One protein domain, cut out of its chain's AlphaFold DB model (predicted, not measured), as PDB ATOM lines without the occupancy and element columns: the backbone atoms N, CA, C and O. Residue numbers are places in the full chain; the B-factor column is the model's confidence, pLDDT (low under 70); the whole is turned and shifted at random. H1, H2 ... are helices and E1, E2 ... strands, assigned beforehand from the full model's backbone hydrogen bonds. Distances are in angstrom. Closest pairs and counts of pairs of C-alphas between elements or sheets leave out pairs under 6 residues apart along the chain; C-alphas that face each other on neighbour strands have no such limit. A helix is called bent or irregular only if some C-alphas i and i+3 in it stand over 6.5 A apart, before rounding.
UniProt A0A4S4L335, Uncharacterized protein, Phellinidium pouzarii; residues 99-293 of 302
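AT A GLANCE: This is residues 99 to 293 of the 302 residues of an uncharacterized protein of Phellinidium pouzarii (UniProt A0A4S4L335). One sheet of six strands, twisted and curled, makes an open trough with H3 in its hollow. On the opposite face H1 reaches past the end of E2, and H2, farther out, ends an arm that makes the longest axis. The 195 printed residues hold four named helices and six named strands, in the order E1 H1 H2 E2 H3 H4 E3 E4 E5 E6, and the sheet runs E1 E2 E4 E5 E6 E3, all antiparallel. The class is mixed, helices and strands, though under half of the residues, 83, are in named elements. The whole is compact, with a radius of gyration of the C-alphas of 18.1 A and spans of 57 by 46 by 30 A.

HOW THE PARTS SIT: After residues 99 to 128, which hold no named element, look for edge strand E1, residues 129 to 133, beside E2, residues 172 to 180, where N 130 and O 179 are 2.8 A apart. Between them in the chain come H1, residues 135 to 146, and H2, residues 155 to 162. H1 is on the sheet, over none of the strands, and its closest C-alphas to E2 are those of Asn 141 and Leu 172, 6.0 A apart. H2 is not on the sheet and is apart from H1. H3, residues 190 to 196, is on the face opposite to H1; the C-alphas of Pro 194 and Val 225 are its closest to edge strand E3, residues 216 to 227, at 6.6 A. H4, residues 203 to 206, stands at the sheet's level. E3 bends by 59 degrees at residue 221. Next look at E4, residues 239 to 246, E5, residues 254 to 260, and E6, residues 280 to 290: they form a meander, each the antiparallel neighbour of the one before, with hairpins E4 and E5, and E5 and E6. With E3, the antiparallel neighbour of E6, they form a Greek key. Pairs within hydrogen-bond range are N 174 and O 244 for E2 and E4, 2.9 A; N 243 and O 257 for E4 and E5, 2.9 A; N 256 and O 282 for E5 and E6, 2.9 A; N 221 and O 285 for E6 and E3, 2.8 A. In H1 and H2 every O i to N i+4 pair is within range; in H3, 1 of 3, beside 3 of 4 O i to N i+3 pairs; H4 is too short for an i+4 pair.

IN THESE COORDINATES: Find C-alpha 129 at (-36.708, -125.301, -78.259), where E1 begins its 12.6 A. H1 spans 16.7 A, H2 10.6 A and E2 26.0 A. H3 spans 10.3 A and is irregular, with C-alphas 191 and 194 7.1 A apart; H4 spans 5.2 A. E3 spans 30.6 A, E4 23.2 A and E5 21.8 A. E6 runs 30.6 A to C-alpha 290 at (-17.704, -123.206, -58.355).

THE WHOLE: The C-alphas of Ser 154 and Gly 184 are the two farthest apart, at 60.0 A. The printed part has no cut; the links E3 to E4 and E5 to E6 are long. The mean pLDDT of the printed part is 83.2, and 33 residues are under 70, among them 161 to 169 and 251 to 266.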
ATOM      1  N   ALA A  99     -48.727-152.065 -68.421       67.12
ATOM      2  CA  ALA A  99     -49.264-150.810 -68.936       67.12
ATOM      3  C   ALA A  99     -49.874-149.972 -67.801       67.12
ATOM      4  O   ALA A  99     -50.526-150.496 -66.893       67.12
ATOM      5  N   ALA A 100     -49.689-148.654 -67.854       66.12
ATOM      6  CA  ALA A 100     -50.532-147.751 -67.082       66.12
ATOM      7  C   ALA A 100     -51.987-147.847 -67.599       66.12
ATOM      8  O   ALA A 100     -52.174-148.030 -68.802       66.12
ATOM      9  N   PRO A 101     -53.015-147.736 -66.735       65.12
ATOM     10  CA  PRO A 101     -52.975-147.485 -65.293       65.12
ATOM     11  C   PRO A 101     -53.003-148.768 -64.437       65.12
ATOM     12  O   PRO A 101     -53.940-148.993 -63.675       65.12
ATOM     13  N   SER A 102     -51.984-149.626 -64.505       75.06
ATOM     14  CA  SER A 102     -51.806-150.664 -63.483       75.06
ATOM     15  C   SER A 102     -51.359-150.035 -62.154       75.06
ATOM     16  O   SER A 102     -50.468-149.188 -62.161       75.06
ATOM     17  N   PRO A 103     -51.871-150.469 -60.985       73.00
ATOM     18  CA  PRO A 103     -51.336-150.036 -59.687       73.00
ATOM     19  C   PRO A 103     -49.854-150.409 -59.506       73.00
ATOM     20  O   PRO A 103     -49.163-149.820 -58.678       73.00
ATOM     21  N   LEU A 104     -49.360-151.367 -60.299       73.94
ATOM     22  CA  LEU A 104     -47.965-151.800 -60.322       73.94
ATOM     23  C   LEU A 104     -47.123-151.065 -61.383       73.94
ATOM     24  O   LEU A 104     -45.902-151.200 -61.377       73.94
ATOM     25  N   ALA A 105     -47.742-150.270 -62.267       72.38
ATOM     26  CA  ALA A 105     -47.057-149.414 -63.235       72.38
ATOM     27  C   ALA A 105     -47.393-147.943 -62.985       72.38
ATOM     28  O   ALA A 105     -48.481-147.458 -63.296       72.38
ATOM     29  N   ARG A 106     -46.427-147.198 -62.443       69.75
ATOM     30  CA  ARG A 106     -46.599-145.756 -62.251       69.75
ATOM     31  C   ARG A 106     -46.737-145.062 -63.606       69.75
ATOM     32  O   ARG A 106     -45.932-145.278 -64.509       69.75
ATOM     33  N   ARG A 107     -47.720-144.164 -63.707       78.75
ATOM     34  CA  ARG A 107     -47.786-143.190 -64.802       78.75
ATOM     35  C   ARG A 107     -46.554-142.303 -64.783       78.75
ATOM     36  O   ARG A 107     -45.983-142.031 -63.721       78.75
ATOM     37  N   VAL A 108     -46.222-141.767 -65.949       77.06
ATOM     38  CA  VAL A 108     -45.242-140.694 -66.033       77.06
ATOM     39  C   VAL A 108     -45.752-139.519 -65.181       77.06
ATOM     40  O   VAL A 108     -46.921-139.126 -65.264       77.06
ATOM     41  N   PRO A 109     -44.907-138.960 -64.306       83.94
ATOM     42  CA  PRO A 109     -45.328-138.005 -63.277       83.94
ATOM     43  C   PRO A 109     -45.602-136.587 -63.807       83.94
ATOM     44  O   PRO A 109     -45.784-135.668 -63.012       83.94
ATOM     45  N   LEU A 110     -45.675-136.400 -65.128       89.44
ATOM     46  CA  LEU A 110     -46.150-135.162 -65.744       89.44
ATOM     47  C   LEU A 110     -47.638-134.991 -65.430       89.44
ATOM     48  O   LEU A 110     -48.449-135.885 -65.685       89.44
ATOM     49  N   THR A 111     -47.996-133.856 -64.831       90.00
ATOM     50  CA  THR A 111     -49.353-133.646 -64.305       90.00
ATOM     51  C   THR A 111     -50.232-132.815 -65.229       90.00
ATOM     52  O   THR A 111     -51.457-132.895 -65.139       90.00
ATOM     53  N   GLN A 112     -49.624-132.039 -66.127       92.25
ATOM     54  CA  GLN A 112     -50.319-131.140 -67.040       92.25
ATOM     55  C   GLN A 112     -50.057-131.523 -68.496       92.25
ATOM     56  O   GLN A 112     -48.926-131.825 -68.877       92.25
ATOM     57  N   HIS A 113     -51.117-131.490 -69.306       92.12
ATOM     58  CA  HIS A 113     -51.025-131.689 -70.750       92.12
ATOM     59  C   HIS A 113     -50.245-130.520 -71.375       92.12
ATOM     60  O   HIS A 113     -50.528-129.373 -71.012       92.12
ATOM     61  N   PRO A 114     -49.340-130.754 -72.343       90.75
ATOM     62  CA  PRO A 114     -48.499-129.698 -72.911       90.75
ATOM     63  C   PRO A 114     -49.320-128.537 -73.495       90.75
ATOM     64  O   PRO A 114     -48.973-127.381 -73.291       90.75
ATOM     65  N   ALA A 115     -50.470-128.814 -74.123       90.62
ATOM     66  CA  ALA A 115     -51.349-127.774 -74.684       90.62
ATOM     67  C   ALA A 115     -52.009-126.845 -73.641       90.62
ATOM     68  O   ALA A 115     -52.581-125.826 -74.015       90.62
ATOM     69  N   ARG A 116     -51.973-127.193 -72.345       92.06
ATOM     70  CA  ARG A 116     -52.468-126.333 -71.251       92.06
ATOM     71  C   ARG A 116     -51.360-125.524 -70.588       92.06
ATOM     72  O   ARG A 116     -51.647-124.746 -69.683       92.06
ATOM     73  N   MET A 117     -50.109-125.750 -70.973       91.94
ATOM     74  CA  MET A 117     -48.973-125.139 -70.310       91.94
ATOM     75  C   MET A 117     -48.550-123.861 -71.015       91.94
ATOM     76  O   MET A 117     -48.553-123.773 -72.239       91.94
ATOM     77  N   THR A 118     -48.167-122.871 -70.216       93.88
ATOM     78  CA  THR A 118     -47.587-121.631 -70.720       93.88
ATOM     79  C   THR A 118     -46.104-121.863 -70.994       93.88
ATOM     80  O   THR A 118     -45.395-122.268 -70.067       93.88
ATOM     81  N   PRO A 119     -45.618-121.603 -72.219       94.88
ATOM     82  CA  PRO A 119     -44.193-121.626 -72.502       94.88
ATOM     83  C   PRO A 119     -43.415-120.694 -71.572       94.88
ATOM     84  O   PRO A 119     -43.834-119.568 -71.294       94.88
ATOM     85  N   ASP A 120     -42.268-121.166 -71.105       93.81
ATOM     86  CA  ASP A 120     -41.294-120.351 -70.402       93.81
ATOM     87  C   ASP A 120     -40.676-119.323 -71.361       93.81
ATOM     88  O   ASP A 120     -40.672-119.492 -72.583       93.81
ATOM     89  N   ALA A 121     -40.101-118.260 -70.796       93.19
ATOM     90  CA  ALA A 121     -39.354-117.291 -71.583       93.19
ATOM     91  C   ALA A 121     -38.205-117.989 -72.348       93.19
ATOM     92  O   ALA A 121     -37.489-118.806 -71.749       93.19
ATOM     93  N   PRO A 122     -37.992-117.665 -73.641       87.88
ATOM     94  CA  PRO A 122     -36.910-118.246 -74.425       87.88
ATOM     95  C   PRO A 122     -35.557-118.036 -73.748       87.88
ATOM     96  O   PRO A 122     -35.231-116.940 -73.291       87.88
ATOM     97  N   HIS A 123     -34.748-119.090 -73.704       82.50
ATOM     98  CA  HIS A 123     -33.398-119.013 -73.164       82.50
ATOM     99  C   HIS A 123     -32.407-118.810 -74.312       82.50
ATOM    100  O   HIS A 123     -32.392-119.599 -75.254       82.50
ATOM    101  N   SER A 124     -31.529-117.808 -74.221       82.44
ATOM    102  CA  SER A 124     -30.590-117.447 -75.301       82.44
ATOM    103  C   SER A 124     -29.673-118.591 -75.751       82.44
ATOM    104  O   SER A 124     -29.262-118.643 -76.902       82.44
ATOM    105  N   LYS A 125     -29.369-119.538 -74.855       79.25
ATOM    106  CA  LYS A 125     -28.568-120.742 -75.162       79.25
ATOM    107  C   LYS A 125     -29.360-121.909 -75.769       79.25
ATOM    108  O   LYS A 125     -28.756-122.865 -76.239       79.25
ATOM    109  N   PHE A 126     -30.689-121.857 -75.731       82.19
ATOM    110  CA  PHE A 126     -31.574-122.954 -76.126       82.19
ATOM    111  C   PHE A 126     -32.642-122.458 -77.102       82.19
ATOM    112  O   PHE A 126     -33.832-122.686 -76.909       82.19
ATOM    113  N   ILE A 127     -32.208-121.749 -78.145       81.75
ATOM    114  CA  ILE A 127     -33.106-121.144 -79.140       81.75
ATOM    115  C   ILE A 127     -33.838-122.170 -80.015       81.75
ATOM    116  O   ILE A 127     -34.820-121.816 -80.649       81.75
ATOM    117  N   TYR A 128     -33.377-123.424 -80.029       81.44
ATOM    118  CA  TYR A 128     -33.947-124.524 -80.813       81.44
ATOM    119  C   TYR A 128     -35.156-125.196 -80.143       81.44
ATOM    120  O   TYR A 128     -35.649-126.214 -80.629       81.44
ATOM    121  N   GLN A 129     -35.613-124.686 -78.995       88.44
ATOM    122  CA  GLN A 129     -36.708-125.301 -78.259       88.44
ATOM    123  C   GLN A 129     -37.648-124.299 -77.596       88.44
ATOM    124  O   GLN A 129     -37.251-123.249 -77.093       88.44
ATOM    125  N   ILE A 130     -38.906-124.712 -77.508       91.50
ATOM    126  CA  ILE A 130     -39.930-124.144 -76.645       91.50
ATOM    127  C   ILE A 130     -40.020-125.055 -75.421       91.50
ATOM    128  O   ILE A 130     -40.268-126.255 -75.545       91.50
ATOM    129  N   LYS A 131     -39.803-124.491 -74.233       94.44
ATOM    130  CA  LYS A 131     -39.883-125.217 -72.963       94.44
ATOM    131  C   LYS A 131     -41.090-124.742 -72.169       94.44
ATOM    132  O   LYS A 131     -41.347-123.546 -72.138       94.44
ATOM    133  N   ALA A 132     -41.779-125.652 -71.492       95.75
ATOM    134  CA  ALA A 132     -42.797-125.317 -70.505       95.75
ATOM    135  C   ALA A 132     -42.624-126.189 -69.251       95.75
ATOM    136  O   ALA A 132     -42.887-127.392 -69.289       95.75
ATOM    137  N   GLU A 133     -42.164-125.603 -68.144       95.81
ATOM    138  CA  GLU A 133     -41.968-126.303 -66.867       95.81
ATOM    139  C   GLU A 133     -43.278-126.576 -66.108       95.81
ATOM    140  O   GLU A 133     -44.147-125.707 -65.990       95.81
ATOM    141  N   ASP A 134     -43.421-127.784 -65.547       95.06
ATOM    142  CA  ASP A 134     -44.617-128.181 -64.792       95.06
ATOM    143  C   ASP A 134     -44.609-127.527 -63.399       95.06
ATOM    144  O   ASP A 134     -43.959-127.975 -62.447       95.06
ATOM    145  N   ARG A 135     -45.392-126.450 -63.272       94.62
ATOM    146  CA  ARG A 135     -45.521-125.641 -62.050       94.62
ATOM    147  C   ARG A 135     -46.097-126.410 -60.863       94.62
ATOM    148  O   ARG A 135     -45.903-125.991 -59.721       94.62
ATOM    149  N   ASN A 136     -46.784-127.532 -61.080       94.44
ATOM    150  CA  ASN A 136     -47.231-128.367 -59.965       94.44
ATOM    151  C   ASN A 136     -46.044-129.065 -59.293       94.44
ATOM    152  O   ASN A 136     -46.032-129.205 -58.072       94.44
ATOM    153  N   ILE A 137     -45.021-129.454 -60.057       93.19
ATOM    154  CA  ILE A 137     -43.794-130.054 -59.518       93.19
ATOM    155  C   ILE A 137     -43.044-129.043 -58.647       93.19
ATOM    156  O   ILE A 137     -42.640-129.371 -57.533       93.19
ATOM    157  N   GLU A 138     -42.946-127.794 -59.104       92.19
ATOM    158  CA  GLU A 138     -42.357-126.686 -58.345       92.19
ATOM    159  C   GLU A 138     -43.077-126.471 -57.000       92.19
ATOM    160  O   GLU A 138     -42.440-126.447 -55.944       92.19
ATOM    161  N   LYS A 139     -44.418-126.426 -57.010       93.12
ATOM    162  CA  LYS A 139     -45.229-126.328 -55.783       93.12
ATOM    163  C   LYS A 139     -45.017-127.517 -54.843       93.12
ATOM    164  O   LYS A 139     -44.923-127.319 -53.633       93.12
ATOM    165  N   ARG A 140     -44.906-128.745 -55.375       91.81
ATOM    166  CA  ARG A 140     -44.606-129.945 -54.569       91.81
ATOM    167  C   ARG A 140     -43.238-129.829 -53.898       91.81
ATOM    168  O   ARG A 140     -43.141-130.100 -52.704       91.81
ATOM    169  N   ASN A 141     -42.209-129.373 -54.614       92.19
ATOM    170  CA  ASN A 141     -40.887-129.137 -54.029       92.19
ATOM    171  C   ASN A 141     -40.929-128.068 -52.925       92.19
ATOM    172  O   ASN A 141     -40.357-128.276 -51.855       92.19
ATOM    173  N   ALA A 142     -41.644-126.959 -53.143       91.06
ATOM    174  CA  ALA A 142     -41.801-125.906 -52.139       91.06
ATOM    175  C   ALA A 142     -42.517-126.413 -50.873       91.06
ATOM    176  O   ALA A 142     -42.054-126.170 -49.759       91.06
ATOM    177  N   ALA A 143     -43.592-127.192 -51.028       90.38
ATOM    178  CA  ALA A 143     -44.296-127.805 -49.904       90.38
ATOM    179  C   ALA A 143     -43.404-128.795 -49.129       90.38
ATOM    180  O   ALA A 143     -43.419-128.804 -47.899       90.38
ATOM    181  N   LYS A 144     -42.581-129.594 -49.828       87.38
ATOM    182  CA  LYS A 144     -41.574-130.465 -49.191       87.38
ATOM    183  C   LYS A 144     -40.552-129.648 -48.392       87.38
ATOM    184  O   LYS A 144     -40.188-130.048 -47.290       87.38
ATOM    185  N   ALA A 145     -40.112-128.501 -48.913       85.62
ATOM    186  CA  ALA A 145     -39.164-127.625 -48.227       85.62
ATOM    187  C   ALA A 145     -39.749-126.992 -46.951       85.62
ATOM    188  O   ALA A 145     -39.046-126.903 -45.948       85.62
ATOM    189  N   GLN A 146     -41.032-126.618 -46.962       84.75
ATOM    190  CA  GLN A 146     -41.722-126.027 -45.805       84.75
ATOM    191  C   GLN A 146     -41.917-127.000 -44.635       84.75
ATOM    192  O   GLN A 146     -41.993-126.566 -43.492       84.75
ATOM    193  N   ARG A 147     -41.968-128.312 -44.896       81.94
ATOM    194  CA  ARG A 147     -42.066-129.344 -43.846       81.94
ATOM    195  C   ARG A 147     -40.773-129.526 -43.046       81.94
ATOM    196  O   ARG A 147     -40.746-130.334 -42.121       81.94
ATOM    197  N   ARG A 148     -39.693-128.819 -43.396       73.50
ATOM    198  CA  ARG A 148     -38.434-128.910 -42.660       73.50
ATOM    199  C   ARG A 148     -38.610-128.341 -41.249       73.50
ATOM    200  O   ARG A 148     -39.166-127.254 -41.096       73.50
ATOM    201  N   PRO A 149     -38.116-129.046 -40.222       73.12
ATOM    202  CA  PRO A 149     -38.209-128.584 -38.847       73.12
ATOM    203  C   PRO A 149     -37.484-127.243 -38.715       73.12
ATOM    204  O   PRO A 149     -36.409-127.033 -39.286       73.12
ATOM    205  N   THR A 150     -38.072-126.325 -37.954       73.56
ATOM    206  CA  THR A 150     -37.459-125.028 -37.671       73.56
ATOM    207  C   THR A 150     -36.126-125.208 -36.941       73.56
ATOM    208  O   THR A 150     -35.891-126.196 -36.244       73.56
ATOM    209  N   ARG A 151     -35.248-124.199 -37.026       68.94
ATOM    210  CA  ARG A 151     -33.977-124.147 -36.272       68.94
ATOM    211  C   ARG A 151     -34.136-124.287 -34.749       68.94
ATOM    212  O   ARG A 151     -33.130-124.479 -34.077       68.94
ATOM    213  N   SER A 152     -35.349-124.174 -34.212       76.56
ATOM    214  CA  SER A 152     -35.673-124.362 -32.795       76.56
ATOM    215  C   SER A 152     -36.010-125.807 -32.410       76.56
ATOM    216  O   SER A 152     -36.069-126.100 -31.222       76.56
ATOM    217  N   ALA A 153     -36.208-126.714 -33.370       81.12
ATOM    218  CA  ALA A 153     -36.515-128.114 -33.085       81.12
ATOM    219  C   ALA A 153     -35.330-128.826 -32.410       81.12
ATOM    220  O   ALA A 153     -34.166-128.479 -32.674       81.12
ATOM    221  N   SER A 154     -35.620-129.827 -31.570       84.50
ATOM    222  CA  SER A 154     -34.590-130.631 -30.901       84.50
ATOM    223  C   SER A 154     -33.723-131.387 -31.920       84.50
ATOM    224  O   SER A 154     -34.103-131.556 -33.081       84.50
ATOM    225  N   ALA A 155     -32.531-131.835 -31.517       81.31
ATOM    226  CA  ALA A 155     -31.659-132.616 -32.398       81.31
ATOM    227  C   ALA A 155     -32.336-133.917 -32.881       81.31
ATOM    228  O   ALA A 155     -32.194-134.277 -34.051       81.31
ATOM    229  N   ASP A 156     -33.127-134.563 -32.019       80.75
ATOM    230  CA  ASP A 156     -33.895-135.762 -32.361       80.75
ATOM    231  C   ASP A 156     -35.053-135.457 -33.311       80.75
ATOM    232  O   ASP A 156     -35.256-136.199 -34.271       80.75
ATOM    233  N   ASP A 157     -35.766-134.342 -33.120       76.12
ATOM    234  CA  ASP A 157     -36.817-133.910 -34.054       76.12
ATOM    235  C   ASP A 157     -36.233-133.578 -35.425       76.12
ATOM    236  O   ASP A 157     -36.821-133.907 -36.452       76.12
ATOM    237  N   ARG A 158     -35.037-132.973 -35.463       76.06
ATOM    238  CA  ARG A 158     -34.318-132.741 -36.720       76.06
ATOM    239  C   ARG A 158     -33.945-134.047 -37.396       76.06
ATOM    240  O   ARG A 158     -34.149-134.163 -38.596       76.06
ATOM    241  N   ARG A 159     -33.432-135.028 -36.649       73.50
ATOM    242  CA  ARG A 159     -33.069-136.339 -37.199       73.50
ATOM    243  C   ARG A 159     -34.293-137.089 -37.725       73.50
ATOM    244  O   ARG A 159     -34.267-137.546 -38.860       73.50
ATOM    245  N   LYS A 160     -35.378-137.138 -36.951       70.31
ATOM    246  CA  LYS A 160     -36.646-137.762 -37.359       70.31
ATOM    247  C   LYS A 160     -37.289-137.051 -38.547       70.31
ATOM    248  O   LYS A 160     -37.865-137.703 -39.399       70.31
ATOM    249  N   ALA A 161     -37.171-135.729 -38.650       67.25
ATOM    250  CA  ALA A 161     -37.722-134.996 -39.788       67.25
ATOM    251  C   ALA A 161     -36.836-135.038 -41.049       67.25
ATOM    252  O   ALA A 161     -37.314-134.718 -42.137       67.25
ATOM    253  N   LEU A 162     -35.561-135.428 -40.926       66.50
ATOM    254  CA  LEU A 162     -34.698-135.739 -42.073       66.50
ATOM    255  C   LEU A 162     -35.066-137.083 -42.726       66.50
ATOM    256  O   LEU A 162     -34.763-137.284 -43.900       66.50
ATOM    257  N   GLU A 163     -35.759-137.960 -41.999       64.12
ATOM    258  CA  GLU A 163     -36.282-139.243 -42.469       64.12
ATOM    259  C   GLU A 163     -37.820-139.182 -42.480       64.12
ATOM    260  O   GLU A 163     -38.458-139.625 -41.526       64.12
ATOM    261  N   PRO A 164     -38.455-138.575 -43.507       56.53
ATOM    262  CA  PRO A 164     -39.908-138.468 -43.534       56.53
ATOM    263  C   PRO A 164     -40.545-139.862 -43.364       56.53
ATOM    264  O   PRO A 164     -40.115-140.796 -44.044       56.53
ATOM    265  N   PRO A 165     -41.558-140.004 -42.483       51.94
ATOM    266  CA  PRO A 165     -42.132-141.302 -42.110       51.94
ATOM    267  C   PRO A 165     -42.734-142.056 -43.306       51.94
ATOM    268  O   PRO A 165     -42.715-143.283 -43.325       51.94
ATOM    269  N   ASP A 166     -43.144-141.326 -44.347       55.03
ATOM    270  CA  ASP A 166     -43.570-141.861 -45.644       55.03
ATOM    271  C   ASP A 166     -42.419-141.758 -46.662       55.03
ATOM    272  O   ASP A 166     -42.475-141.012 -47.647       55.03
ATOM    273  N   SER A 167     -41.328-142.474 -46.389       51.59
ATOM    274  CA  SER A 167     -40.041-142.455 -47.110       51.59
ATOM    275  C   SER A 167     -40.107-142.781 -48.615       51.59
ATOM    276  O   SER A 167     -39.086-142.736 -49.305       51.59
ATOM    277  N   GLU A 168     -41.290-143.047 -49.169       57.31
ATOM    278  CA  GLU A 168     -41.456-143.476 -50.556       57.31
ATOM    279  C   GLU A 168     -41.080-142.409 -51.601       57.31
ATOM    280  O   GLU A 168     -40.711-142.774 -52.717       57.31
ATOM    281  N   ASN A 169     -41.118-141.106 -51.276       63.66
ATOM    282  CA  ASN A 169     -40.874-140.026 -52.254       63.66
ATOM    283  C   ASN A 169     -39.967-138.883 -51.741       63.66
ATOM    284  O   ASN A 169     -40.235-137.695 -51.979       63.66
ATOM    285  N   GLY A 170     -38.871-139.229 -51.054       75.88
ATOM    286  CA  GLY A 170     -37.782-138.283 -50.778       75.88
ATOM    287  C   GLY A 170     -37.163-137.688 -52.057       75.88
ATOM    288  O   GLY A 170     -37.246-138.277 -53.136       75.88
ATOM    289  N   GLY A 171     -36.533-136.514 -51.938       86.88
ATOM    290  CA  GLY A 171     -35.840-135.830 -53.039       86.88
ATOM    291  C   GLY A 171     -36.614-134.679 -53.695       86.88
ATOM    292  O   GLY A 171     -37.753-134.358 -53.331       86.88
ATOM    293  N   LEU A 172     -35.952-134.046 -54.663       90.94
ATOM    294  CA  LEU A 172     -36.488-132.968 -55.490       90.94
ATOM    295  C   LEU A 172     -36.782-133.480 -56.892       90.94
ATOM    296  O   LEU A 172     -36.086-134.348 -57.413       90.94
ATOM    297  N   GLU A 173     -37.824-132.929 -57.491       93.00
ATOM    298  CA  GLU A 173     -38.308-133.347 -58.801       93.00
ATOM    299  C   GLU A 173     -38.293-132.162 -59.764       93.00
ATOM    300  O   GLU A 173     -38.454-131.013 -59.357       93.00
ATOM    301  N   TRP A 174     -38.143-132.422 -61.053       94.56
ATOM    302  CA  TRP A 174     -38.348-131.421 -62.090       94.56
ATOM    303  C   TRP A 174     -39.041-132.070 -63.271       94.56
ATOM    304  O   TRP A 174     -38.799-133.232 -63.575       94.56
ATOM    305  N   ALA A 175     -39.926-131.332 -63.924       94.50
ATOM    306  CA  ALA A 175     -40.547-131.807 -65.142       94.50
ATOM    307  C   ALA A 175     -40.823-130.642 -66.083       94.50
ATOM    308  O   ALA A 175     -41.106-129.527 -65.635       94.50
ATOM    309  N   ALA A 176     -40.756-130.908 -67.378       95.50
ATOM    310  CA  ALA A 176     -41.082-129.935 -68.406       95.50
ATOM    311  C   ALA A 176     -41.522-130.627 -69.689       95.50
ATOM    312  O   ALA A 176     -41.133-131.762 -69.955       95.50
ATOM    313  N   TRP A 177     -42.265-129.907 -70.518       95.19
ATOM    314  CA  TRP A 177     -42.391-130.234 -71.931       95.19
ATOM    315  C   TRP A 177     -41.355-129.468 -72.726       95.19
ATOM    316  O   TRP A 177     -41.150-128.276 -72.499       95.19
ATOM    317  N   ILE A 178     -40.735-130.162 -73.668       94.19
ATOM    318  CA  ILE A 178     -39.809-129.610 -74.640       94.19
ATOM    319  C   ILE A 178     -40.392-129.861 -76.023       94.19
ATOM    320  O   ILE A 178     -40.705-130.998 -76.372       94.19
ATOM    321  N   GLN A 179     -40.539-128.800 -76.807       93.12
ATOM    322  CA  GLN A 179     -40.897-128.864 -78.215       93.12
ATOM    323  C   GLN A 179     -39.762-128.270 -79.047       93.12
ATOM    324  O   GLN A 179     -39.313-127.167 -78.750       93.12
ATOM    325  N   LEU A 180     -39.323-128.968 -80.093       91.69
ATOM    326  CA  LEU A 180     -38.374-128.406 -81.063       91.69
ATOM    327  C   LEU A 180     -39.018-127.237 -81.824       91.69
ATOM    328  O   LEU A 180     -40.170-127.335 -82.255       91.69
ATOM    329  N   SER A 181     -38.304-126.113 -81.920       86.94
ATOM    330  CA  SER A 181     -38.878-124.836 -82.357       86.94
ATOM    331  C   SER A 181     -39.041-124.698 -83.867       86.94
ATOM    332  O   SER A 181     -39.927-123.955 -84.291       86.94
ATOM    333  N   ASP A 182     -38.206-125.346 -84.688       80.19
ATOM    334  CA  ASP A 182     -38.293-125.157 -86.134       80.19
ATOM    335  C   ASP A 182     -39.412-126.022 -86.727       80.19
ATOM    336  O   ASP A 182     -39.531-127.230 -86.495       80.19
ATOM    337  N   SER A 183     -40.252-125.382 -87.538       66.75
ATOM    338  CA  SER A 183     -41.276-126.052 -88.331       66.75
ATOM    339  C   SER A 183     -40.682-126.988 -89.401       66.75
ATOM    340  O   SER A 183     -41.378-127.916 -89.820       66.75
ATOM    341  N   GLY A 184     -39.416-126.793 -89.785       72.56
ATOM    342  CA  GLY A 184     -38.653-127.616 -90.727       72.56
ATOM    343  C   GLY A 184     -37.790-128.716 -90.096       72.56
ATOM    344  O   GLY A 184     -37.235-129.521 -90.840       72.56
ATOM    345  N   ASP A 185     -37.695-128.795 -88.763       68.31
ATOM    346  CA  ASP A 185     -36.852-129.794 -88.090       68.31
ATOM    347  C   ASP A 185     -37.277-131.235 -88.404       68.31
ATOM    348  O   ASP A 185     -38.464-131.545 -88.561       68.31
ATOM    349  N   ALA A 186     -36.310-132.151 -88.425       79.75
ATOM    350  CA  ALA A 186     -36.600-133.580 -88.469       79.75
ATOM    351  C   ALA A 186     -37.540-133.977 -87.307       79.75
ATOM    352  O   ALA A 186     -37.533-133.335 -86.247       79.75
ATOM    353  N   PRO A 187     -38.385-135.008 -87.486       90.38
ATOM    354  CA  PRO A 187     -39.117-135.576 -86.363       90.38
ATOM    355  C   PRO A 187     -38.144-136.029 -85.264       90.38
ATOM    356  O   PRO A 187     -36.960-136.249 -85.510       90.38
ATOM    357  N   LEU A 188     -38.653-136.183 -84.044       91.94
ATOM    358  CA  LEU A 188     -37.908-136.744 -82.930       91.94
ATOM    359  C   LEU A 188     -37.360-138.106 -83.343       91.94
ATOM    360  O   LEU A 188     -38.103-138.986 -83.776       91.94
ATOM    361  N   GLU A 189     -36.062-138.275 -83.142       93.88
ATOM    362  CA  GLU A 189     -35.359-139.533 -83.346       93.88
ATOM    363  C   GLU A 189     -34.807-140.042 -82.013       93.88
ATOM    364  O   GLU A 189     -34.510-139.270 -81.097       93.88
ATOM    365  N   ALA A 190     -34.615-141.359 -81.903       94.25
ATOM    366  CA  ALA A 190     -33.986-141.955 -80.723       94.25
ATOM    367  C   ALA A 190     -32.570-141.388 -80.486       94.25
ATOM    368  O   ALA A 190     -32.164-141.150 -79.351       94.25
ATOM    369  N   THR A 191     -31.843-141.071 -81.556       95.94
ATOM    370  CA  THR A 191     -30.513-140.440 -81.520       95.94
ATOM    371  C   THR A 191     -30.507-139.094 -80.784       95.94
ATOM    372  O   THR A 191     -29.472-138.694 -80.259       95.94
ATOM    373  N   MET A 192     -31.658-138.422 -80.657       95.12
ATOM    374  CA  MET A 192     -31.801-137.155 -79.935       95.12
ATOM    375  C   MET A 192     -32.024-137.332 -78.426       95.12
ATOM    376  O   MET A 192     -31.906-136.361 -77.682       95.12
ATOM    377  N   MET A 193     -32.331-138.536 -77.927       95.00
ATOM    378  CA  MET A 193     -32.624-138.747 -76.499       95.00
ATOM    379  C   MET A 193     -31.511-138.277 -75.548       95.00
ATOM    380  O   MET A 193     -31.856-137.682 -74.527       95.00
ATOM    381  N   PRO A 194     -30.203-138.446 -75.850       95.44
ATOM    382  CA  PRO A 194     -29.144-137.897 -75.009       95.44
ATOM    383  C   PRO A 194     -29.236-136.382 -74.832       95.44
ATOM    384  O   PRO A 194     -29.036-135.907 -73.720       95.44
ATOM    385  N   LEU A 195     -29.582-135.635 -75.892       93.44
ATOM    386  CA  LEU A 195     -29.767-134.181 -75.822       93.44
ATOM    387  C   LEU A 195     -30.811-133.835 -74.763       93.44
ATOM    388  O   LEU A 195     -30.547-133.057 -73.853       93.44
ATOM    389  N   PHE A 196     -31.984-134.461 -74.850       93.38
ATOM    390  CA  PHE A 196     -33.069-134.232 -73.903       93.38
ATOM    391  C   PHE A 196     -32.732-134.684 -72.479       93.38
ATOM    392  O   PHE A 196     -33.120-134.022 -71.516       93.38
ATOM    393  N   ALA A 197     -31.965-135.767 -72.352       92.06
ATOM    394  CA  ALA A 197     -31.468-136.284 -71.084       92.06
ATOM    395  C   ALA A 197     -30.457-135.360 -70.376       92.06
ATOM    396  O   ALA A 197     -30.085-135.634 -69.243       92.06
ATOM    397  N   ASP A 198     -30.034-134.258 -70.992       91.81
ATOM    398  CA  ASP A 198     -29.094-133.288 -70.407       91.81
ATOM    399  C   ASP A 198     -29.717-131.879 -70.306       91.81
ATOM    400  O   ASP A 198     -29.084-130.929 -69.853       91.81
ATOM    401  N   LEU A 199     -30.987-131.719 -70.706       91.50
ATOM    402  CA  LEU A 199     -31.738-130.457 -70.597       91.50
ATOM    403  C   LEU A 199     -32.391-130.242 -69.223       91.50
ATOM    404  O   LEU A 199     -33.036-129.215 -68.988       91.50
ATOM    405  N   MET A 200     -32.267-131.212 -68.321       90.75
ATOM    406  CA  MET A 200     -32.901-131.170 -67.007       90.75
ATOM    407  C   MET A 200     -32.218-130.169 -66.077       90.75
ATOM    408  O   MET A 200     -31.015-129.914 -66.147       90.75
ATOM    409  N   LYS A 201     -32.993-129.592 -65.150       91.62
ATOM    410  CA  LYS A 201     -32.407-128.774 -64.085       91.62
ATOM    411  C   LYS A 201     -31.587-129.658 -63.152       91.62
ATOM    412  O   LYS A 201     -32.108-130.598 -62.556       91.62
ATOM    413  N   ASN A 202     -30.328-129.276 -62.967       89.69
ATOM    414  CA  ASN A 202     -29.453-129.868 -61.965       89.69
ATOM    415  C   ASN A 202     -30.066-129.715 -60.564       89.69
ATOM    416  O   ASN A 202     -30.587-128.648 -60.220       89.69
ATOM    417  N   LEU A 203     -29.939-130.751 -59.730       89.44
ATOM    418  CA  LEU A 203     -30.464-130.779 -58.357       89.44
ATOM    419  C   LEU A 203     -30.163-129.504 -57.539       89.44
ATOM    420  O   LEU A 203     -31.080-129.011 -56.880       89.44
ATOM    421  N   PRO A 204     -28.950-128.912 -57.583       90.12
ATOM    422  CA  PRO A 204     -28.656-127.725 -56.786       90.12
ATOM    423  C   PRO A 204     -29.508-126.507 -57.147       90.12
ATOM    424  O   PRO A 204     -29.774-125.682 -56.282       90.12
ATOM    425  N   VAL A 205     -29.984-126.418 -58.392       91.38
ATOM    426  CA  VAL A 205     -30.876-125.345 -58.864       91.38
ATOM    427  C   VAL A 205     -32.309-125.543 -58.359       91.38
ATOM    428  O   VAL A 205     -33.073-124.586 -58.266       91.38
ATOM    429  N   LEU A 206     -32.684-126.776 -58.016       92.38
ATOM    430  CA  LEU A 206     -34.009-127.108 -57.485       92.38
ATOM    431  C   LEU A 206     -34.116-126.878 -55.972       92.38
ATOM    432  O   LEU A 206     -35.223-126.897 -55.431       92.38
ATOM    433  N   LEU A 207     -32.988-126.692 -55.277       90.44
ATOM    434  CA  LEU A 207     -32.981-126.429 -53.840       90.44
ATOM    435  C   LEU A 207     -33.687-125.101 -53.522       90.44
ATOM    436  O   LEU A 207     -33.626-124.165 -54.327       90.44
ATOM    437  N   PRO A 208     -34.307-124.981 -52.330       89.88
ATOM    438  CA  PRO A 208     -34.741-123.689 -51.805       89.88
ATOM    439  C   PRO A 208     -33.598-122.679 -51.857       89.88
ATOM    440  O   PRO A 208     -32.447-123.059 -51.640       89.88
ATOM    441  N   ARG A 209     -33.903-121.409 -52.134       90.00
ATOM    442  CA  ARG A 209     -32.900-120.366 -52.418       90.00
ATOM    443  C   ARG A 209     -31.834-120.253 -51.325       90.00
ATOM    444  O   ARG A 209     -30.662-120.092 -51.628       90.00
ATOM    445  N   GLU A 210     -32.233-120.389 -50.069       87.19
ATOM    446  CA  GLU A 210     -31.374-120.373 -48.882       87.19
ATOM    447  C   GLU A 210     -30.439-121.590 -48.752       87.19
ATOM    448  O   GLU A 210     -29.511-121.573 -47.950       87.19
ATOM    449  N   CYS A 211     -30.698-122.653 -49.513       87.06
ATOM    450  CA  CYS A 211     -29.920-123.890 -49.560       87.06
ATOM    451  C   CYS A 211     -29.157-124.063 -50.881       87.06
ATOM    452  O   CYS A 211     -28.424-125.043 -51.018       87.06
ATOM    453  N   GLN A 212     -29.361-123.184 -51.868       90.44
ATOM    454  CA  GLN A 212     -28.634-123.260 -53.132       90.44
ATOM    455  C   GLN A 212     -27.149-122.979 -52.869       90.44
ATOM    456  O   GLN A 212     -26.833-122.068 -52.097       90.44
ATOM    457  N   PRO A 213     -26.224-123.750 -53.468       88.31
ATOM    458  CA  PRO A 213     -24.812-123.415 -53.388       88.31
ATOM    459  C   PRO A 213     -24.540-122.087 -54.104       88.31
ATOM    460  O   PRO A 213     -25.367-121.588 -54.871       88.31
ATOM    461  N   GLU A 214     -23.343-121.546 -53.887       90.06
ATOM    462  CA  GLU A 214     -22.826-120.425 -54.672       90.06
ATOM    463  C   GLU A 214     -22.928-120.704 -56.182       90.06
ATOM    464  O   GLU A 214     -22.910-121.878 -56.588       90.06
ATOM    465  N   PRO A 215     -22.992-119.652 -57.026       89.44
ATOM    466  CA  PRO A 215     -23.000-119.804 -58.475       89.44
ATOM    467  C   PRO A 215     -21.945-120.813 -58.930       89.44
ATOM    468  O   PRO A 215     -20.755-120.682 -58.647       89.44
ATOM    469  N   SER A 216     -22.416-121.873 -59.576       89.50
ATOM    470  CA  SER A 216     -21.615-123.021 -59.988       89.50
ATOM    471  C   SER A 216     -22.052-123.459 -61.379       89.50
ATOM    472  O   SER A 216     -23.197-123.231 -61.778       89.50
ATOM    473  N   TRP A 217     -21.161-124.130 -62.099       88.44
ATOM    474  CA  TRP A 217     -21.509-124.855 -63.315       88.44
ATOM    475  C   TRP A 217     -21.416-126.363 -63.073       88.44
ATOM    476  O   TRP A 217     -20.699-126.820 -62.181       88.44
ATOM    477  N   PHE A 218     -22.182-127.134 -63.845       89.69
ATOM    478  CA  PHE A 218     -22.357-128.570 -63.639       89.69
ATOM    479  C   PHE A 218     -21.793-129.325 -64.841       89.69
ATOM    480  O   PHE A 218     -22.429-129.391 -65.890       89.69
ATOM    481  N   ALA A 219     -20.568-129.837 -64.716       90.88
ATOM    482  CA  ALA A 219     -19.901-130.561 -65.794       90.88
ATOM    483  C   ALA A 219     -20.410-131.998 -65.856       90.88
ATOM    484  O   ALA A 219     -20.123-132.770 -64.940       90.88
ATOM    485  N   THR A 220     -21.113-132.386 -66.917       91.62
ATOM    486  CA  THR A 220     -21.452-133.798 -67.135       91.62
ATOM    487  C   THR A 220     -20.174-134.607 -67.343       91.62
ATOM    488  O   THR A 220     -19.370-134.290 -68.214       91.62
ATOM    489  N   VAL A 221     -19.974-135.644 -66.529       93.44
ATOM    490  CA  VAL A 221     -18.833-136.573 -66.604       93.44
ATOM    491  C   VAL A 221     -19.252-137.878 -67.265       93.44
ATOM    492  O   VAL A 221     -18.520-138.414 -68.095       93.44
ATOM    493  N   VAL A 222     -20.433-138.385 -66.910       95.00
ATOM    494  CA  VAL A 222     -21.013-139.595 -67.499       95.00
ATOM    495  C   VAL A 222     -22.494-139.365 -67.746       95.00
ATOM    496  O   VAL A 222     -23.190-138.870 -66.859       95.00
ATOM    497  N   LEU A 223     -22.958-139.747 -68.930       95.06
ATOM    498  CA  LEU A 223     -24.372-139.826 -69.275       95.06
ATOM    499  C   LEU A 223     -24.676-141.242 -69.754       95.06
ATOM    500  O   LEU A 223     -24.070-141.716 -70.714       95.06
ATOM    501  N   THR A 224     -25.627-141.898 -69.104       96.12
ATOM    502  CA  THR A 224     -26.156-143.194 -69.521       96.12
ATOM    503  C   THR A 224     -27.608-143.025 -69.934       96.12
ATOM    504  O   THR A 224     -28.372-142.369 -69.234       96.12
ATOM    505  N   VAL A 225     -27.993-143.611 -71.065       96.38
ATOM    506  CA  VAL A 225     -29.348-143.591 -71.619       96.38
ATOM    507  C   VAL A 225     -29.758-145.020 -71.962       96.38
ATOM    508  O   VAL A 225     -29.102-145.699 -72.751       96.38
ATOM    509  N   GLU A 226     -30.851-145.478 -71.367       96.00
ATOM    510  CA  GLU A 226     -31.517-146.744 -71.654       96.00
ATOM    511  C   GLU A 226     -32.772-146.479 -72.472       96.00
ATOM    512  O   GLU A 226     -33.678-145.785 -72.014       96.00
ATOM    513  N   PHE A 227     -32.841-147.062 -73.659       94.69
ATOM    514  CA  PHE A 227     -33.972-146.942 -74.562       94.69
ATOM    515  C   PHE A 227     -34.971-148.053 -74.262       94.69
ATOM    516  O   PHE A 227     -34.629-149.234 -74.219       94.69
ATOM    517  N   ARG A 228     -36.218-147.666 -74.010       90.06
ATOM    518  CA  ARG A 228     -37.298-148.573 -73.616       90.06
ATOM    519  C   ARG A 228     -38.192-148.950 -74.787       90.06
ATOM    520  O   ARG A 228     -38.703-150.065 -74.814       90.06
ATOM    521  N   SER A 229     -38.357-148.056 -75.755       90.06
ATOM    522  CA  SER A 229     -39.195-148.301 -76.924       90.06
ATOM    523  C   SER A 229     -38.813-147.419 -78.100       90.06
ATOM    524  O   SER A 229     -38.179-146.373 -77.937       90.06
ATOM    525  N   ARG A 230     -39.276-147.805 -79.292       91.88
ATOM    526  CA  ARG A 230     -39.311-146.881 -80.429       91.88
ATOM    527  C   ARG A 230     -40.281-145.734 -80.147       91.88
ATOM    528  O   ARG A 230     -41.178-145.854 -79.307       91.88
ATOM    529  N   ILE A 231     -40.095-144.626 -80.861       90.88
ATOM    530  CA  ILE A 231     -41.043-143.511 -80.857       90.88
ATOM    531  C   ILE A 231     -42.294-143.985 -81.601       90.88
ATOM    532  O   ILE A 231     -42.199-144.244 -82.802       90.88
ATOM    533  N   PRO A 232     -43.444-144.153 -80.925       87.56
ATOM    534  CA  PRO A 232     -44.602-144.738 -81.579       87.56
ATOM    535  C   PRO A 232     -45.221-143.753 -82.577       87.56
ATOM    536  O   PRO A 232     -45.183-142.533 -82.391       87.56
ATOM    537  N   ALA A 233     -45.853-144.287 -83.620       87.31
ATOM    538  CA  ALA A 233     -46.626-143.478 -84.554       87.31
ATOM    539  C   ALA A 233     -47.837-142.819 -83.858       87.31
ATOM    540  O   ALA A 233     -48.385-143.341 -82.888       87.31
ATOM    541  N   GLY A 234     -48.273-141.657 -84.356       84.44
ATOM    542  CA  GLY A 234     -49.458-140.940 -83.852       84.44
ATOM    543  C   GLY A 234     -49.210-139.959 -82.695       84.44
ATOM    544  O   GLY A 234     -50.094-139.147 -82.391       84.44
ATOM    545  N   TYR A 235     -48.011-139.970 -82.104       86.38
ATOM    546  CA  TYR A 235     -47.557-138.996 -81.104       86.38
ATOM    547  C   TYR A 235     -47.092-137.691 -81.764       86.38
ATOM    548  O   TYR A 235     -46.983-137.614 -82.988       86.38
ATOM    549  N   SER A 236     -46.836-136.642 -80.965       87.88
ATOM    550  CA  SER A 236     -46.207-135.438 -81.526       87.88
ATOM    551  C   SER A 236     -44.825-135.807 -82.056       87.88
ATOM    552  O   SER A 236     -44.018-136.349 -81.298       87.88
ATOM    553  N   PRO A 237     -44.513-135.460 -83.313       90.31
ATOM    554  CA  PRO A 237     -43.199-135.707 -83.873       90.31
ATOM    555  C   PRO A 237     -42.139-134.776 -83.285       90.31
ATOM    556  O   PRO A 237     -40.994-134.892 -83.678       90.31
ATOM    557  N   ARG A 238     -42.477-133.815 -82.414       91.44
ATOM    558  CA  ARG A 238     -41.528-132.782 -81.950       91.44
ATOM    559  C   ARG A 238     -41.569-132.481 -80.468       91.44
ATOM    560  O   ARG A 238     -40.792-131.652 -80.005       91.44
ATOM    561  N   THR A 239     -42.476-133.110 -79.731       92.56
ATOM    562  CA  THR A 239     -42.718-132.786 -78.327       92.56
ATOM    563  C   THR A 239     -42.414-133.974 -77.443       92.56
ATOM    564  O   THR A 239     -42.967-135.060 -77.612       92.56
ATOM    565  N   LEU A 240     -41.561-133.731 -76.459       93.44
ATOM    566  CA  LEU A 240     -41.158-134.695 -75.459       93.44
ATOM    567  C   LEU A 240     -41.392-134.106 -74.068       93.44
ATOM    568  O   LEU A 240     -41.082-132.949 -73.799       93.44
ATOM    569  N   GLY A 241     -41.953-134.906 -73.177       94.75
ATOM    570  CA  GLY A 241     -42.017-134.625 -71.754       94.75
ATOM    571  C   GLY A 241     -40.778-135.162 -71.052       94.75
ATOM    572  O   GLY A 241     -40.309-136.267 -71.319       94.75
ATOM    573  N   LEU A 242     -40.236-134.381 -70.134       94.00
ATOM    574  CA  LEU A 242     -39.083-134.739 -69.323       94.00
ATOM    575  C   LEU A 242     -39.490-134.764 -67.863       94.00
ATOM    576  O   LEU A 242     -40.250-133.906 -67.417       94.00
ATOM    577  N   TYR A 243     -38.954-135.726 -67.124       93.50
ATOM    578  CA  TYR A 243     -39.083-135.801 -65.681       93.50
ATOM    579  C   TYR A 243     -37.761-136.234 -65.054       93.50
ATOM    580  O   TYR A 243     -37.320-137.362 -65.233       93.50
ATOM    581  N   SER A 244     -37.152-135.387 -64.237       92.00
ATOM    582  CA  SER A 244     -36.040-135.791 -63.383       92.00
ATOM    583  C   SER A 244     -36.452-135.878 -61.927       92.00
ATOM    584  O   SER A 244     -37.310-135.142 -61.433       92.00
ATOM    585  N   SER A 245     -35.776-136.773 -61.216       89.88
ATOM    586  CA  SER A 245     -35.863-136.874 -59.770       89.88
ATOM    587  C   SER A 245     -34.466-137.034 -59.210       89.88
ATOM    588  O   SER A 245     -33.720-137.913 -59.632       89.88
ATOM    589  N   ALA A 246     -34.128-136.227 -58.220       87.31
ATOM    590  CA  ALA A 246     -32.816-136.237 -57.615       87.31
ATOM    591  C   ALA A 246     -32.956-136.362 -56.097       87.31
ATOM    592  O   ALA A 246     -33.618-135.558 -55.436       87.31
ATOM    593  N   ARG A 247     -32.362-137.424 -55.546       83.19
ATOM    594  CA  ARG A 247     -32.528-137.813 -54.136       83.19
ATOM    595  C   ARG A 247     -31.339-137.438 -53.273       83.19
ATOM    596  O   ARG A 247     -31.514-137.004 -52.140       83.19
ATOM    597  N   PHE A 248     -30.142-137.588 -53.823       78.56
ATOM    598  CA  PHE A 248     -28.902-137.386 -53.100       78.56
ATOM    599  C   PHE A 248     -28.023-136.423 -53.875       78.56
ATOM    600  O   PHE A 248     -27.968-136.472 -55.096       78.56
ATOM    601  N   MET A 249     -27.314-135.574 -53.141       77.62
ATOM    602  CA  MET A 249     -26.179-134.832 -53.658       77.62
ATOM    603  C   MET A 249     -24.978-135.245 -52.824       77.62
ATOM    604  O   MET A 249     -24.818-134.807 -51.689       77.62
ATOM    605  N   SER A 250     -24.141-136.107 -53.385       74.00
ATOM    606  CA  SER A 250     -22.828-136.409 -52.828       74.00
ATOM    607  C   SER A 250     -21.818-136.136 -53.921       74.00
ATOM    608  O   SER A 250     -21.879-136.752 -54.984       74.00
ATOM    609  N   ALA A 251     -20.971-135.129 -53.711       64.56
ATOM    610  CA  ALA A 251     -20.022-134.658 -54.717       64.56
ATOM    611  C   ALA A 251     -20.651-134.352 -56.109       64.56
ATOM    612  O   ALA A 251     -19.992-134.536 -57.126       64.56
ATOM    613  N   GLY A 252     -21.917-133.892 -56.162       55.47
ATOM    614  CA  GLY A 252     -22.560-133.338 -57.377       55.47
ATOM    615  C   GLY A 252     -23.459-134.256 -58.239       55.47
ATOM    616  O   GLY A 252     -23.987-133.796 -59.246       55.47
ATOM    617  N   ARG A 253     -23.685-135.527 -57.875       58.03
ATOM    618  CA  ARG A 253     -24.335-136.556 -58.745       58.03
ATOM    619  C   ARG A 253     -25.890-136.601 -58.651       58.03
ATOM    620  O   ARG A 253     -26.378-136.339 -57.557       58.03
ATOM    621  N   HIS A 254     -26.655-136.929 -59.724       57.97
ATOM    622  CA  HIS A 254     -28.150-137.049 -59.728       57.97
ATOM    623  C   HIS A 254     -28.771-137.888 -60.907       57.97
ATOM    624  O   HIS A 254     -28.049-138.252 -61.821       57.97
ATOM    625  N   ASP A 255     -30.089-138.206 -60.915       56.97
ATOM    626  CA  ASP A 255     -30.760-139.136 -61.883       56.97
ATOM    627  C   ASP A 255     -31.966-138.529 -62.672       56.97
ATOM    628  O   ASP A 255     -32.529-137.507 -62.265       56.97
ATOM    629  N   ALA A 256     -32.395-139.154 -63.795       55.81
ATOM    630  CA  ALA A 256     -33.365-138.594 -64.762       55.81
ATOM    631  C   ALA A 256     -34.236-139.590 -65.603       55.81
ATOM    632  O   ALA A 256     -33.873-140.739 -65.834       55.81
ATOM    633  N   VAL A 257     -35.404-139.159 -66.120       59.09
ATOM    634  CA  VAL A 257     -36.352-139.968 -66.941       59.09
ATOM    635  C   VAL A 257     -37.050-139.120 -68.040       59.09
ATOM    636  O   VAL A 257     -37.277-137.925 -67.861       59.09
ATOM    637  N   SER A 258     -37.448-139.700 -69.186       61.50
ATOM    638  CA  SER A 258     -38.195-138.985 -70.249       61.50
ATOM    639  C   SER A 258     -39.392-139.765 -70.839       61.50
ATOM    640  O   SER A 258     -39.468-140.995 -70.770       61.50
ATOM    641  N   SER A 259     -40.375-139.043 -71.401       51.56
ATOM    642  CA  SER A 259     -41.624-139.583 -71.976       51.56
ATOM    643  C   SER A 259     -42.333-138.620 -72.957       51.56
ATOM    644  O   SER A 259     -42.564-137.470 -72.611       51.56
ATOM    645  N   PRO A 260     -42.756-139.047 -74.159       49.62
ATOM    646  CA  PRO A 260     -43.441-138.222 -75.153       49.62
ATOM    647  C   PRO A 260     -44.907-137.963 -74.822       49.62
ATOM    648  O   PRO A 260     -45.584-138.773 -74.193       49.62
ATOM    649  N   ALA A 261     -45.418-136.846 -75.340       52.88
ATOM    650  CA  ALA A 261     -46.849-136.634 -75.526       52.88
ATOM    651  C   ALA A 261     -47.105-135.634 -76.650       52.88
ATOM    652  O   ALA A 261     -46.199-134.971 -77.155       52.88
ATOM    653  N   LYS A 262     -48.369-135.536 -77.056       47.00
ATOM    654  CA  LYS A 262     -48.778-134.729 -78.197       47.00
ATOM    655  C   LYS A 262     -49.020-133.268 -77.801       47.00
ATOM    656  O   LYS A 262     -49.845-132.997 -76.939       47.00
ATOM    657  N   LEU A 263     -48.338-132.325 -78.452       48.22
ATOM    658  CA  LEU A 263     -48.598-130.884 -78.336       48.22
ATOM    659  C   LEU A 263     -49.170-130.390 -79.665       48.22
ATOM    660  O   LEU A 263     -48.469-129.843 -80.504       48.22
ATOM    661  N   GLU A 264     -50.453-130.645 -79.880       49.31
ATOM    662  CA  GLU A 264     -51.200-130.044 -80.983       49.31
ATOM    663  C   GLU A 264     -52.493-129.435 -80.440       49.31
ATOM    664  O   GLU A 264     -53.070-129.947 -79.480       49.31
ATOM    665  N   HIS A 265     -52.970-128.368 -81.085       51.47
ATOM    666  CA  HIS A 265     -54.196-127.617 -80.767       51.47
ATOM    667  C   HIS A 265     -55.511-128.390 -81.006       51.47
ATOM    668  O   HIS A 265     -56.563-127.790 -81.221       51.47
ATOM    669  N   ARG A 266     -55.477-129.724 -80.999       60.22
ATOM    670  CA  ARG A 266     -56.694-130.539 -81.054       60.22
ATOM    671  C   ARG A 266     -57.298-130.661 -79.655       60.22
ATOM    672  O   ARG A 266     -56.639-130.362 -78.660       60.22
ATOM    673  N   ALA A 267     -58.563-131.077 -79.594       80.50
ATOM    674  CA  ALA A 267     -59.233-131.381 -78.335       80.50
ATOM    675  C   ALA A 267     -58.316-132.256 -77.465       80.50
ATOM    676  O   ALA A 267     -57.788-133.264 -77.938       80.50
ATOM    677  N   ILE A 268     -58.079-131.813 -76.229       85.19
ATOM    678  CA  ILE A 268     -57.239-132.543 -75.284       85.19
ATOM    679  C   ILE A 268     -57.956-133.845 -74.974       85.19
ATOM    680  O   ILE A 268     -59.047-133.838 -74.415       85.19
ATOM    681  N   ASP A 269     -57.316-134.934 -75.354       86.31
ATOM    682  CA  ASP A 269     -57.721-136.284 -75.016       86.31
ATOM    683  C   ASP A 269     -57.709-136.449 -73.491       86.31
ATOM    684  O   ASP A 269     -56.671-136.236 -72.865       86.31
ATOM    685  N   GLU A 270     -58.847-136.774 -72.874       87.69
ATOM    686  CA  GLU A 270     -58.941-136.902 -71.412       87.69
ATOM    687  C   GLU A 270     -58.031-138.022 -70.880       87.69
ATOM    688  O   GLU A 270     -57.456-137.888 -69.796       87.69
ATOM    689  N   ASP A 271     -57.776-139.041 -71.707       87.19
ATOM    690  CA  ASP A 271     -56.952-140.207 -71.388       87.19
ATOM    691  C   ASP A 271     -55.484-140.048 -71.812       87.19
ATOM    692  O   ASP A 271     -54.720-141.017 -71.829       87.19
ATOM    693  N   TRP A 272     -55.036-138.832 -72.150       87.19
ATOM    694  CA  TRP A 272     -53.668-138.592 -72.638       87.19
ATOM    695  C   TRP A 272     -52.578-139.142 -71.706       87.19
ATOM    696  O   TRP A 272     -51.513-139.538 -72.176       87.19
ATOM    697  N   ARG A 273     -52.838-139.177 -70.390       85.62
ATOM    698  CA  ARG A 273     -51.901-139.701 -69.383       85.62
ATOM    699  C   ARG A 273     -51.749-141.214 -69.452       85.62
ATOM    700  O   ARG A 273     -50.660-141.707 -69.181       85.62
ATOM    701  N   GLU A 274     -52.809-141.936 -69.812       82.69
ATOM    702  CA  GLU A 274     -52.743-143.394 -69.998       82.69
ATOM    703  C   GLU A 274     -51.997-143.759 -71.274       82.69
ATOM    704  O   GLU A 274     -51.396-144.822 -71.375       82.69
ATOM    705  N   LYS A 275     -52.001-142.840 -72.240       83.31
ATOM    706  CA  LYS A 275     -51.310-142.985 -73.517       83.31
ATOM    707  C   LYS A 275     -49.845-142.563 -73.432       83.31
ATOM    708  O   LYS A 275     -49.159-142.571 -74.439       83.31
ATOM    709  N   GLN A 276     -49.327-142.166 -72.268       84.50
ATOM    710  CA  GLN A 276     -47.907-141.837 -72.153       84.50
ATOM    711  C   GLN A 276     -47.055-143.101 -72.213       84.50
ATOM    712  O   GLN A 276     -47.284-144.067 -71.488       84.50
ATOM    713  N   VAL A 277     -46.011-143.052 -73.032       84.50
ATOM    714  CA  VAL A 277     -45.015-144.118 -73.156       84.50
ATOM    715  C   VAL A 277     -43.700-143.621 -72.565       84.50
ATOM    716  O   VAL A 277     -43.400-142.436 -72.656       84.50
ATOM    717  N   CYS A 278     -42.900-144.476 -71.933       88.50
ATOM    718  CA  CYS A 278     -41.524-144.122 -71.577       88.50
ATOM    719  C   CYS A 278     -40.614-144.485 -72.753       88.50
ATOM    720  O   CYS A 278     -40.539-145.655 -73.108       88.50
ATOM    721  N   LEU A 279     -39.939-143.499 -73.352       90.94
ATOM    722  CA  LEU A 279     -38.995-143.762 -74.451       90.94
ATOM    723  C   LEU A 279     -37.616-144.112 -73.931       90.94
ATOM    724  O   LEU A 279     -36.970-145.015 -74.458       90.94
ATOM    725  N   ALA A 280     -37.156-143.376 -72.922       91.88
ATOM    726  CA  ALA A 280     -35.830-143.548 -72.379       91.88
ATOM    727  C   ALA A 280     -35.764-143.202 -70.889       91.88
ATOM    728  O   ALA A 280     -36.523-142.387 -70.359       91.88
ATOM    729  N   VAL A 281     -34.809-143.834 -70.220       91.69
ATOM    730  CA  VAL A 281     -34.403-143.547 -68.844       91.69
ATOM    731  C   VAL A 281     -32.937-143.158 -68.880       91.69
ATOM    732  O   VAL A 281     -32.170-143.766 -69.623       91.69
ATOM    733  N   SER A 282     -32.529-142.163 -68.100       92.88
ATOM    734  CA  SER A 282     -31.148-141.695 -68.130       92.88
ATOM    735  C   SER A 282     -30.576-141.436 -66.748       92.88
ATOM    736  O   SER A 282     -31.228-140.864 -65.882       92.88
ATOM    737  N   THR A 283     -29.313-141.771 -66.546       91.69
ATOM    738  CA  THR A 283     -28.580-141.384 -65.338       91.69
ATOM    739  C   THR A 283     -27.435-140.467 -65.726       91.69
ATOM    740  O   THR A 283     -26.773-140.668 -66.748       91.69
ATOM    741  N   GLN A 284     -27.225-139.415 -64.934       90.88
ATOM    742  CA  GLN A 284     -26.266-138.369 -65.256       90.88
ATOM    743  C   GLN A 284     -25.378-138.062 -64.057       90.88
ATOM    744  O   GLN A 284     -25.787-137.505 -63.039       90.88
ATOM    745  N   MET A 285     -24.090-138.338 -64.198       90.06
ATOM    746  CA  MET A 285     -23.120-137.864 -63.229       90.06
ATOM    747  C   MET A 285     -22.598-136.498 -63.659       90.06
ATOM    748  O   MET A 285     -21.907-136.402 -64.671       90.06
ATOM    749  N   ALA A 286     -22.868-135.467 -62.860       89.56
ATOM    750  CA  ALA A 286     -22.285-134.142 -63.030       89.56
ATOM    751  C   ALA A 286     -21.366-133.768 -61.853       89.56
ATOM    752  O   ALA A 286     -21.539-134.247 -60.732       89.56
ATOM    753  N   LEU A 287     -20.379-132.911 -62.113       88.44
ATOM    754  CA  LEU A 287     -19.549-132.279 -61.088       88.44
ATOM    755  C   LEU A 287     -20.000-130.842 -60.872       88.44
ATOM    756  O   LEU A 287     -20.041-130.058 -61.818       88.44
ATOM    757  N   THR A 288     -20.268-130.483 -59.618       87.81
ATOM    758  CA  THR A 288     -20.481-129.088 -59.222       87.81
ATOM    759  C   THR A 288     -19.135-128.385 -59.128       87.81
ATOM    760  O   THR A 288     -18.335-128.691 -58.243       87.81
ATOM    761  N   ILE A 289     -18.889-127.436 -60.025       86.50
ATOM    762  CA  ILE A 289     -17.654-126.661 -60.063       86.50
ATOM    763  C   ILE A 289     -18.005-125.198 -59.766       86.50
ATOM    764  O   ILE A 289     -18.782-124.603 -60.519       86.50
ATOM    765  N   PRO A 290     -17.462-124.607 -58.686       87.69
ATOM    766  CA  PRO A 290     -17.704-123.206 -58.355       87.69
ATOM    767  C   PRO A 290     -17.347-122.284 -59.521       87.69
ATOM    768  O   PRO A 290     -16.300-122.454 -60.156       87.69
ATOM    769  N   ASP A 291     -18.189-121.290 -59.792       87.12
ATOM    770  CA  ASP A 291     -17.886-120.275 -60.792       87.12
ATOM    771  C   ASP A 291     -16.887-119.262 -60.217       87.12
ATOM    772  O   ASP A 291     -17.238-118.245 -59.616       87.12
ATOM    773  N   THR A 292     -15.598-119.547 -60.390       80.56
ATOM    774  CA  THR A 292     -14.512-118.657 -59.958       80.56
ATOM    775  C   THR A 292     -14.414-117.379 -60.793       80.56
ATOM    776  O   THR A 292     -13.630-116.494 -60.451       80.56
ATOM    777  N   ARG A 293     -15.198-117.249 -61.876       66.56
ATOM    778  CA  ARG A 293     -15.174-116.083 -62.771       66.56
ATOM    779  C   ARG A 293     -16.132-114.980 -62.357       66.56
ATOM    780  O   ARG A 293     -16.122-113.935 -62.998       66.56
TER     781      ARG A 293